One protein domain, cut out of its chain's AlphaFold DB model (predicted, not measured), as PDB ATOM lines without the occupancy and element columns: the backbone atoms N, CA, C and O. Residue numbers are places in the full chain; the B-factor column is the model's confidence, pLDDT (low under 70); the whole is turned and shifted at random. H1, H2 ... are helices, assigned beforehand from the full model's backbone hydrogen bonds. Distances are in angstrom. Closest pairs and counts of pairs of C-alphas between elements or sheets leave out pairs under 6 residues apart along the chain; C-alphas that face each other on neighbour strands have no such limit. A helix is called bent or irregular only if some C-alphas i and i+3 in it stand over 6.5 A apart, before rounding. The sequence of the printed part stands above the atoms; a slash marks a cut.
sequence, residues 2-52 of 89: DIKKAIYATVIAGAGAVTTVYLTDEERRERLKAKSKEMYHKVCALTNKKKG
ATOM      1  N   ASP A   2      -8.569 -46.803  17.090       73.00
ATOM      2  CA  ASP A   2      -9.347 -46.186  18.163       73.00
ATOM      3  C   ASP A   2     -10.760 -45.879  17.653       73.00
ATOM      4  O   ASP A   2     -10.934 -45.026  16.783       73.00
ATOM      5  N   ILE A   3     -11.774 -46.559  18.190       78.56
ATOM      6  CA  ILE A   3     -13.191 -46.419  17.795       78.56
ATOM      7  C   ILE A   3     -13.635 -44.949  17.784       78.56
ATOM      8  O   ILE A   3     -14.373 -44.525  16.901       78.56
ATOM      9  N   LYS A   4     -13.100 -44.133  18.699       80.31
ATOM     10  CA  LYS A   4     -13.331 -42.684  18.734       80.31
ATOM     11  C   LYS A   4     -12.889 -41.998  17.436       80.31
ATOM     12  O   LYS A   4     -13.642 -41.206  16.888       80.31
ATOM     13  N   LYS A   5     -11.708 -42.334  16.903       78.44
ATOM     14  CA  LYS A   5     -11.190 -41.774  15.641       78.44
ATOM     15  C   LYS A   5     -12.031 -42.214  14.440       78.44
ATOM     16  O   LYS A   5     -12.256 -41.406  13.549       78.44
ATOM     17  N   ALA A   6     -12.542 -43.446  14.442       80.62
ATOM     18  CA  ALA A   6     -13.442 -43.936  13.393       80.62
ATOM     19  C   ALA A   6     -14.809 -43.225  13.420       80.62
ATOM     20  O   ALA A   6     -15.340 -42.857  12.372       80.62
ATOM     21  N   ILE A   7     -15.348 -42.956  14.612       80.12
ATOM     22  CA  ILE A   7     -16.581 -42.173  14.778       80.12
ATOM     23  C   ILE A   7     -16.368 -40.728  14.308       80.12
ATOM     24  O   ILE A   7     -17.164 -40.211  13.531       80.12
ATOM     25  N   TYR A   8     -15.264 -40.080  14.691       81.75
ATOM     26  CA  TYR A   8     -14.964 -38.732  14.195       81.75
ATOM     27  C   TYR A   8     -14.784 -38.702  12.672       81.75
ATOM     28  O   TYR A   8     -15.345 -37.832  12.010       81.75
ATOM     29  N   ALA A   9     -14.064 -39.669  12.099       75.25
ATOM     30  CA  ALA A   9     -13.846 -39.746  10.657       75.25
ATOM     31  C   ALA A   9     -15.154 -39.943   9.872       75.25
ATOM     32  O   ALA A   9     -15.360 -39.291   8.851       75.25
ATOM     33  N   THR A  10     -16.063 -40.792  10.362       74.69
ATOM     34  CA  THR A  10     -17.366 -41.033   9.715       74.69
ATOM     35  C   THR A  10     -18.292 -39.821   9.795       74.69
ATOM     36  O   THR A  10     -18.934 -39.483   8.802       74.69
ATOM     37  N   VAL A  11     -18.310 -39.107  10.924       78.75
ATOM     38  CA  VAL A  11     -19.081 -37.861  11.073       78.75
ATOM     39  C   VAL A  11     -18.558 -36.765  10.140       78.75
ATOM     40  O   VAL A  11     -19.346 -36.105   9.465       78.75
ATOM     41  N   ILE A  12     -17.235 -36.592  10.056       74.56
ATOM     42  CA  ILE A  12     -16.612 -35.578   9.191       74.56
ATOM     43  C   ILE A  12     -16.865 -35.894   7.709       74.56
ATOM     44  O   ILE A  12     -17.260 -35.005   6.951       74.56
ATOM     45  N   ALA A  13     -16.700 -37.154   7.299       72.31
ATOM     46  CA  ALA A  13     -16.952 -37.579   5.922       72.31
ATOM     47  C   ALA A  13     -18.433 -37.429   5.529       72.31
ATOM     48  O   ALA A  13     -18.740 -36.931   4.444       72.31
ATOM     49  N   GLY A  14     -19.357 -37.787   6.428       70.06
ATOM     50  CA  GLY A  14     -20.795 -37.612   6.212       70.06
ATOM     51  C   GLY A  14     -21.202 -36.141   6.077       70.06
ATOM     52  O   GLY A  14     -21.979 -35.795   5.188       70.06
ATOM     53  N   ALA A  15     -20.634 -35.256   6.901       66.75
ATOM     54  CA  ALA A  15     -20.919 -33.824   6.843       66.75
ATOM     55  C   ALA A  15     -20.427 -33.172   5.535       66.75
ATOM     56  O   ALA A  15     -21.143 -32.359   4.952       66.75
ATOM     57  N   GLY A  16     -19.241 -33.549   5.041       65.00
ATOM     58  CA  GLY A  16     -18.674 -33.003   3.798       65.00
ATOM     59  C   GLY A  16     -19.434 -33.405   2.525       65.00
ATOM     60  O   GLY A  16     -19.567 -32.609   1.593       65.00
ATOM     61  N   ALA A  17     -19.986 -34.619   2.480       62.38
ATOM     62  CA  ALA A  17     -20.781 -35.081   1.338       62.38
ATOM     63  C   ALA A  17     -22.128 -34.342   1.228       62.38
ATOM     64  O   ALA A  17     -22.573 -33.994   0.137       62.38
ATOM     65  N   VAL A  18     -22.772 -34.051   2.361       63.56
ATOM     66  CA  VAL A  18     -24.065 -33.353   2.369       63.56
ATOM     67  C   VAL A  18     -23.902 -31.884   1.981       63.56
ATOM     68  O   VAL A  18     -24.720 -31.370   1.222       63.56
ATOM     69  N   THR A  19     -22.847 -31.207   2.445       63.19
ATOM     70  CA  THR A  19     -22.614 -29.798   2.090       63.19
ATOM     71  C   THR A  19     -22.304 -29.634   0.608       63.19
ATOM     72  O   THR A  19     -22.879 -28.758  -0.026       63.19
ATOM     73  N   THR A  20     -21.468 -30.493   0.025       63.50
ATOM     74  CA  THR A  20     -21.131 -30.418  -1.405       63.50
ATOM     75  C   THR A  20     -22.348 -30.653  -2.300       63.50
ATOM     76  O   THR A  20     -22.584 -29.855  -3.198       63.50
ATOM     77  N   VAL A  21     -23.188 -31.652  -2.009       69.00
ATOM     78  CA  VAL A  21     -24.414 -31.936  -2.788       69.00
ATOM     79  C   VAL A  21     -25.483 -30.844  -2.650       69.00
ATOM     80  O   VAL A  21     -26.256 -30.608  -3.577       69.00
ATOM     81  N   TYR A  22     -25.558 -30.175  -1.499       65.12
ATOM     82  CA  TYR A  22     -26.511 -29.082  -1.294       65.12
ATOM     83  C   TYR A  22     -26.011 -27.718  -1.790       65.12
ATOM     84  O   TYR A  22     -26.833 -26.831  -2.008       65.12
ATOM     85  N   LEU A  23     -24.695 -27.534  -1.943       68.38
ATOM     86  CA  LEU A  23     -24.086 -26.278  -2.396       68.38
ATOM     87  C   LEU A  23     -23.859 -26.214  -3.912       68.38
ATOM     88  O   LEU A  23     -23.685 -25.111  -4.428       68.38
ATOM     89  N   THR A  24     -23.851 -27.351  -4.614       74.56
ATOM     90  CA  THR A  24     -23.704 -27.405  -6.081       74.56
ATOM     91  C   THR A  24     -24.963 -26.974  -6.825       74.56
ATOM     92  O   THR A  24     -24.861 -26.392  -7.899       74.56
ATOM     93  N   ASP A  25     -26.139 -27.239  -6.261       80.56
ATOM     94  CA  ASP A  25     -27.428 -26.867  -6.841       80.56
ATOM     95  C   ASP A  25     -27.863 -25.487  -6.313       80.56
ATOM     96  O   ASP A  25     -28.050 -25.283  -5.108       80.56
ATOM     97  N   GLU A  26     -27.997 -24.523  -7.224       76.00
ATOM     98  CA  GLU A  26     -28.289 -23.127  -6.902       76.00
ATOM     99  C   GLU A  26     -29.643 -22.962  -6.198       76.00
ATOM    100  O   GLU A  26     -29.722 -22.251  -5.190       76.00
ATOM    101  N   GLU A  27     -30.675 -23.703  -6.616       80.69
ATOM    102  CA  GLU A  27     -31.986 -23.658  -5.961       80.69
ATOM    103  C   GLU A  27     -31.925 -24.199  -4.532       80.69
ATOM    104  O   GLU A  27     -32.536 -23.655  -3.605       80.69
ATOM    105  N   ARG A  28     -31.181 -25.289  -4.319       77.50
ATOM    106  CA  ARG A  28     -31.040 -25.899  -2.988       77.50
ATOM    107  C   ARG A  28     -30.260 -24.988  -2.052       77.50
ATOM    108  O   ARG A  28     -30.633 -24.867  -0.881       77.50
ATOM    109  N   ARG A  29     -29.240 -24.299  -2.570       80.38
ATOM    110  CA  ARG A  29     -28.467 -23.287  -1.844       80.38
ATOM    111  C   ARG A  29     -29.342 -22.112  -1.416       80.38
ATOM    112  O   ARG A  29     -29.288 -21.708  -0.253       80.38
ATOM    113  N   GLU A  30     -30.174 -21.582  -2.310       82.25
ATOM    114  CA  GLU A  30     -31.086 -20.483  -1.977       82.25
ATOM    115  C   GLU A  30     -32.141 -20.895  -0.950       82.25
ATOM    116  O   GLU A  30     -32.340 -20.193   0.045       82.25
ATOM    117  N   ARG A  31     -32.754 -22.072  -1.118       82.94
ATOM    118  CA  ARG A  31     -33.719 -22.616  -0.149       82.94
ATOM    119  C   ARG A  31     -33.083 -22.837   1.224       82.94
ATOM    120  O   ARG A  31     -33.708 -22.532   2.239       82.94
ATOM    121  N   LEU A  32     -31.841 -23.327   1.283       84.69
ATOM    122  CA  LEU A  32     -31.096 -23.457   2.537       84.69
ATOM    123  C   LEU A  32     -30.799 -22.103   3.175       84.69
ATOM    124  O   LEU A  32     -30.989 -21.954   4.380       84.69
ATOM    125  N   LYS A  33     -30.372 -21.111   2.386       84.56
ATOM    126  CA  LYS A  33     -30.112 -19.747   2.865       84.56
ATOM    127  C   LYS A  33     -31.381 -19.093   3.412       84.56
ATOM    128  O   LYS A  33     -31.335 -18.432   4.447       84.56
ATOM    129  N   ALA A  34     -32.517 -19.299   2.750       85.88
ATOM    130  CA  ALA A  34     -33.811 -18.810   3.213       85.88
ATOM    131  C   ALA A  34     -34.214 -19.471   4.541       85.88
ATOM    132  O   ALA A  34     -34.523 -18.772   5.506       85.88
ATOM    133  N   LYS A  35     -34.124 -20.805   4.631       87.81
ATOM    134  CA  LYS A  35     -34.455 -21.556   5.852       87.81
ATOM    135  C   LYS A  35     -33.520 -21.241   7.019       87.81
ATOM    136  O   LYS A  35     -33.984 -21.110   8.149       87.81
ATOM    137  N   SER A  36     -32.218 -21.095   6.772       85.56
ATOM    138  CA  SER A  36     -31.249 -20.747   7.818       85.56
ATOM    139  C   SER A  36     -31.476 -19.329   8.334       85.56
ATOM    140  O   SER A  36     -31.457 -19.112   9.545       85.56
ATOM    141  N   LYS A  37     -31.786 -18.383   7.441       85.94
ATOM    142  CA  LYS A  37     -32.168 -17.017   7.808       85.94
ATOM    143  C   LYS A  37     -33.464 -16.998   8.618       85.94
ATOM    144  O   LYS A  37     -33.520 -16.334   9.648       85.94
ATOM    145  N   GLU A  38     -34.481 -17.754   8.211       87.50
ATOM    146  CA  GLU A  38     -35.739 -17.878   8.954       87.50
ATOM    147  C   GLU A  38     -35.517 -18.472  10.352       87.50
ATOM    148  O   GLU A  38     -36.015 -17.938  11.343       87.50
ATOM    149  N   MET A  39     -34.725 -19.541  10.455       87.62
ATOM    150  CA  MET A  39     -34.387 -20.163  11.732       87.62
ATOM    151  C   MET A  39     -33.595 -19.208  12.626       87.62
ATOM    152  O   MET A  39     -33.926 -19.062  13.801       87.62
ATOM    153  N   TYR A  40     -32.610 -18.501  12.069       87.69
ATOM    154  CA  TYR A  40     -31.856 -17.473  12.781       87.69
ATOM    155  C   TYR A  40     -32.779 -16.371  13.305       87.69
ATOM    156  O   TYR A  40     -32.718 -16.035  14.485       87.69
ATOM    157  N   HIS A  41     -33.690 -15.857  12.475       82.19
ATOM    158  CA  HIS A  41     -34.661 -14.851  12.901       82.19
ATOM    159  C   HIS A  41     -35.606 -15.373  13.981       82.19
ATOM    160  O   HIS A  41     -35.861 -14.649  14.938       82.19
ATOM    161  N   LYS A  42     -36.089 -16.618  13.889       84.00
ATOM    162  CA  LYS A  42     -36.930 -17.231  14.930       84.00
ATOM    163  C   LYS A  42     -36.182 -17.366  16.252       84.00
ATOM    164  O   LYS A  42     -36.711 -16.974  17.288       84.00
ATOM    165  N   VAL A  43     -34.946 -17.865  16.225       84.69
ATOM    166  CA  VAL A  43     -34.107 -17.990  17.425       84.69
ATOM    167  C   VAL A  43     -33.836 -16.611  18.017       84.69
ATOM    168  O   VAL A  43     -34.119 -16.388  19.190       84.69
ATOM    169  N   CYS A  44     -33.389 -15.662  17.197       80.50
ATOM    170  CA  CYS A  44     -33.096 -14.299  17.622       80.50
ATOM    171  C   CYS A  44     -34.350 -13.593  18.162       80.50
ATOM    172  O   CYS A  44     -34.268 -12.905  19.170       80.50
ATOM    173  N   ALA A  45     -35.532 -13.813  17.578       71.75
ATOM    174  CA  ALA A  45     -36.802 -13.292  18.085       71.75
ATOM    175  C   ALA A  45     -37.198 -13.911  19.435       71.75
ATOM    176  O   ALA A  45     -37.705 -13.209  20.307       71.75
ATOM    177  N   LEU A  46     -36.936 -15.203  19.650       74.62
ATOM    178  CA  LEU A  46     -37.144 -15.851  20.947       74.62
ATOM    179  C   LEU A  46     -36.166 -15.325  22.009       74.62
ATOM    180  O   LEU A  46     -36.561 -15.138  23.158       74.62
ATOM    181  N   THR A  47     -34.917 -15.031  21.634       68.69
ATOM    182  CA  THR A  47     -33.918 -14.445  22.545       68.69
ATOM    183  C   THR A  47     -34.200 -12.964  22.829       68.69
ATOM    184  O   THR A  47     -34.102 -12.516  23.972       68.69
ATOM    185  N   ASN A  48     -34.622 -12.207  21.812       59.69
ATOM    186  CA  ASN A  48     -34.941 -10.781  21.898       59.69
ATOM    187  C   ASN A  48     -36.335 -10.499  22.467       59.69
ATOM    188  O   ASN A  48     -36.571  -9.382  22.910       59.69
ATOM    189  N   LYS A  49     -37.230 -11.491  22.588       54.66
ATOM    190  CA  LYS A  49     -38.485 -11.351  23.358       54.66
ATOM    191  C   LYS A  49     -38.253 -10.923  24.816       54.66
ATOM    192  O   LYS A  49     -39.166 -10.385  25.432       54.66
ATOM    193  N   LYS A  50     -37.045 -11.128  25.367       54.78
ATOM    194  CA  LYS A  50     -36.640 -10.610  26.689       54.78
ATOM    195  C   LYS A  50     -36.051  -9.193  26.658       54.78
ATOM    196  O   LYS A  50     -35.979  -8.557  27.704       54.78
ATOM    197  N   LYS A  51     -35.638  -8.681  25.494       53.78
ATOM    198  CA  LYS A  51     -35.077  -7.334  25.322       53.78
ATOM    199  C   LYS A  51     -36.088  -6.423  24.639       53.78
ATOM    200  O   LYS A  51     -35.974  -6.147  23.456       53.78
ATOM    201  N   GLY A  52     -37.023  -5.931  25.446       50.91
ATOM    202  CA  GLY A  52     -37.759  -4.703  25.171       50.91
ATOM    203  C   GLY A  52     -38.800  -4.823  24.066       50.91
ATOM    204  O   GLY A  52     -38.547  -5.295  22.966       50.91
TER     205      GLY A  52
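AT A GLANCE: This is residues 2 to 52 of the 89 residues of an uncharacterized protein of Alkalihalobacillus trypoxylicola (UniProt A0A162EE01). Two long helices, H1 and H2, meet at neighbouring ends as an open V, with a one-residue link at its point. The two arms spread away from that corner and stand free over most of their length, and a short tail without a named element follows H2. The printed part has 51 residues, with two named helices in the order H1, H2 and no named strand, and its class is all helix. It is extended, with a radius of gyration of the C-alphas of 16.6 A, and flat, spanning 50 by 31 by 7 A.

IN THESE COORDINATES: H1 covers residues 3 to 24, Ile 3 to Thr 24, and measures 32.3 A from first to last C-alpha. It begins at C-alpha 3, (-13.191, -46.419, 17.795), and ends at C-alpha 24, (-23.704, -27.405, -6.081). After Asp 25, H2 covers residues 26 to 48, Glu 26 to Asn 48, measures 32.0 A, and ends at C-alpha 48, (-34.941, -10.781, 21.898). Neither helix is bent.

HOW THE PARTS SIT: H1 and H2 touch only at the corner by their tight link, and only just, with 3 pairs of C-alphas within 8 A. H1 touches with residues 22 to 23 alone, and H2 with residues 28 to 29 alone. The closest C-alphas of the two helices are those of Leu 23 and Arg 29, 5.3 A apart. The helices run opposite ways at a steep tilt of 67 degrees, and their centres are 22.4 A apart. In H1 and H2 every backbone O i to N i+4 pair is within hydrogen-bond range.

THE WHOLE: The two C-alphas farthest apart are those of Asp 2 and Gly 52, the first and last printed residues, at 50.8 A. Residues 2 to 18, of which 3 to 18 belong to H1, stand free, as do residues 33 to 52, of which 33 to 48 belong to H2. The printed part has no cut. The mean pLDDT of the printed part is 74.9, and residues 15 to 23 and 47 to 52 are under 70.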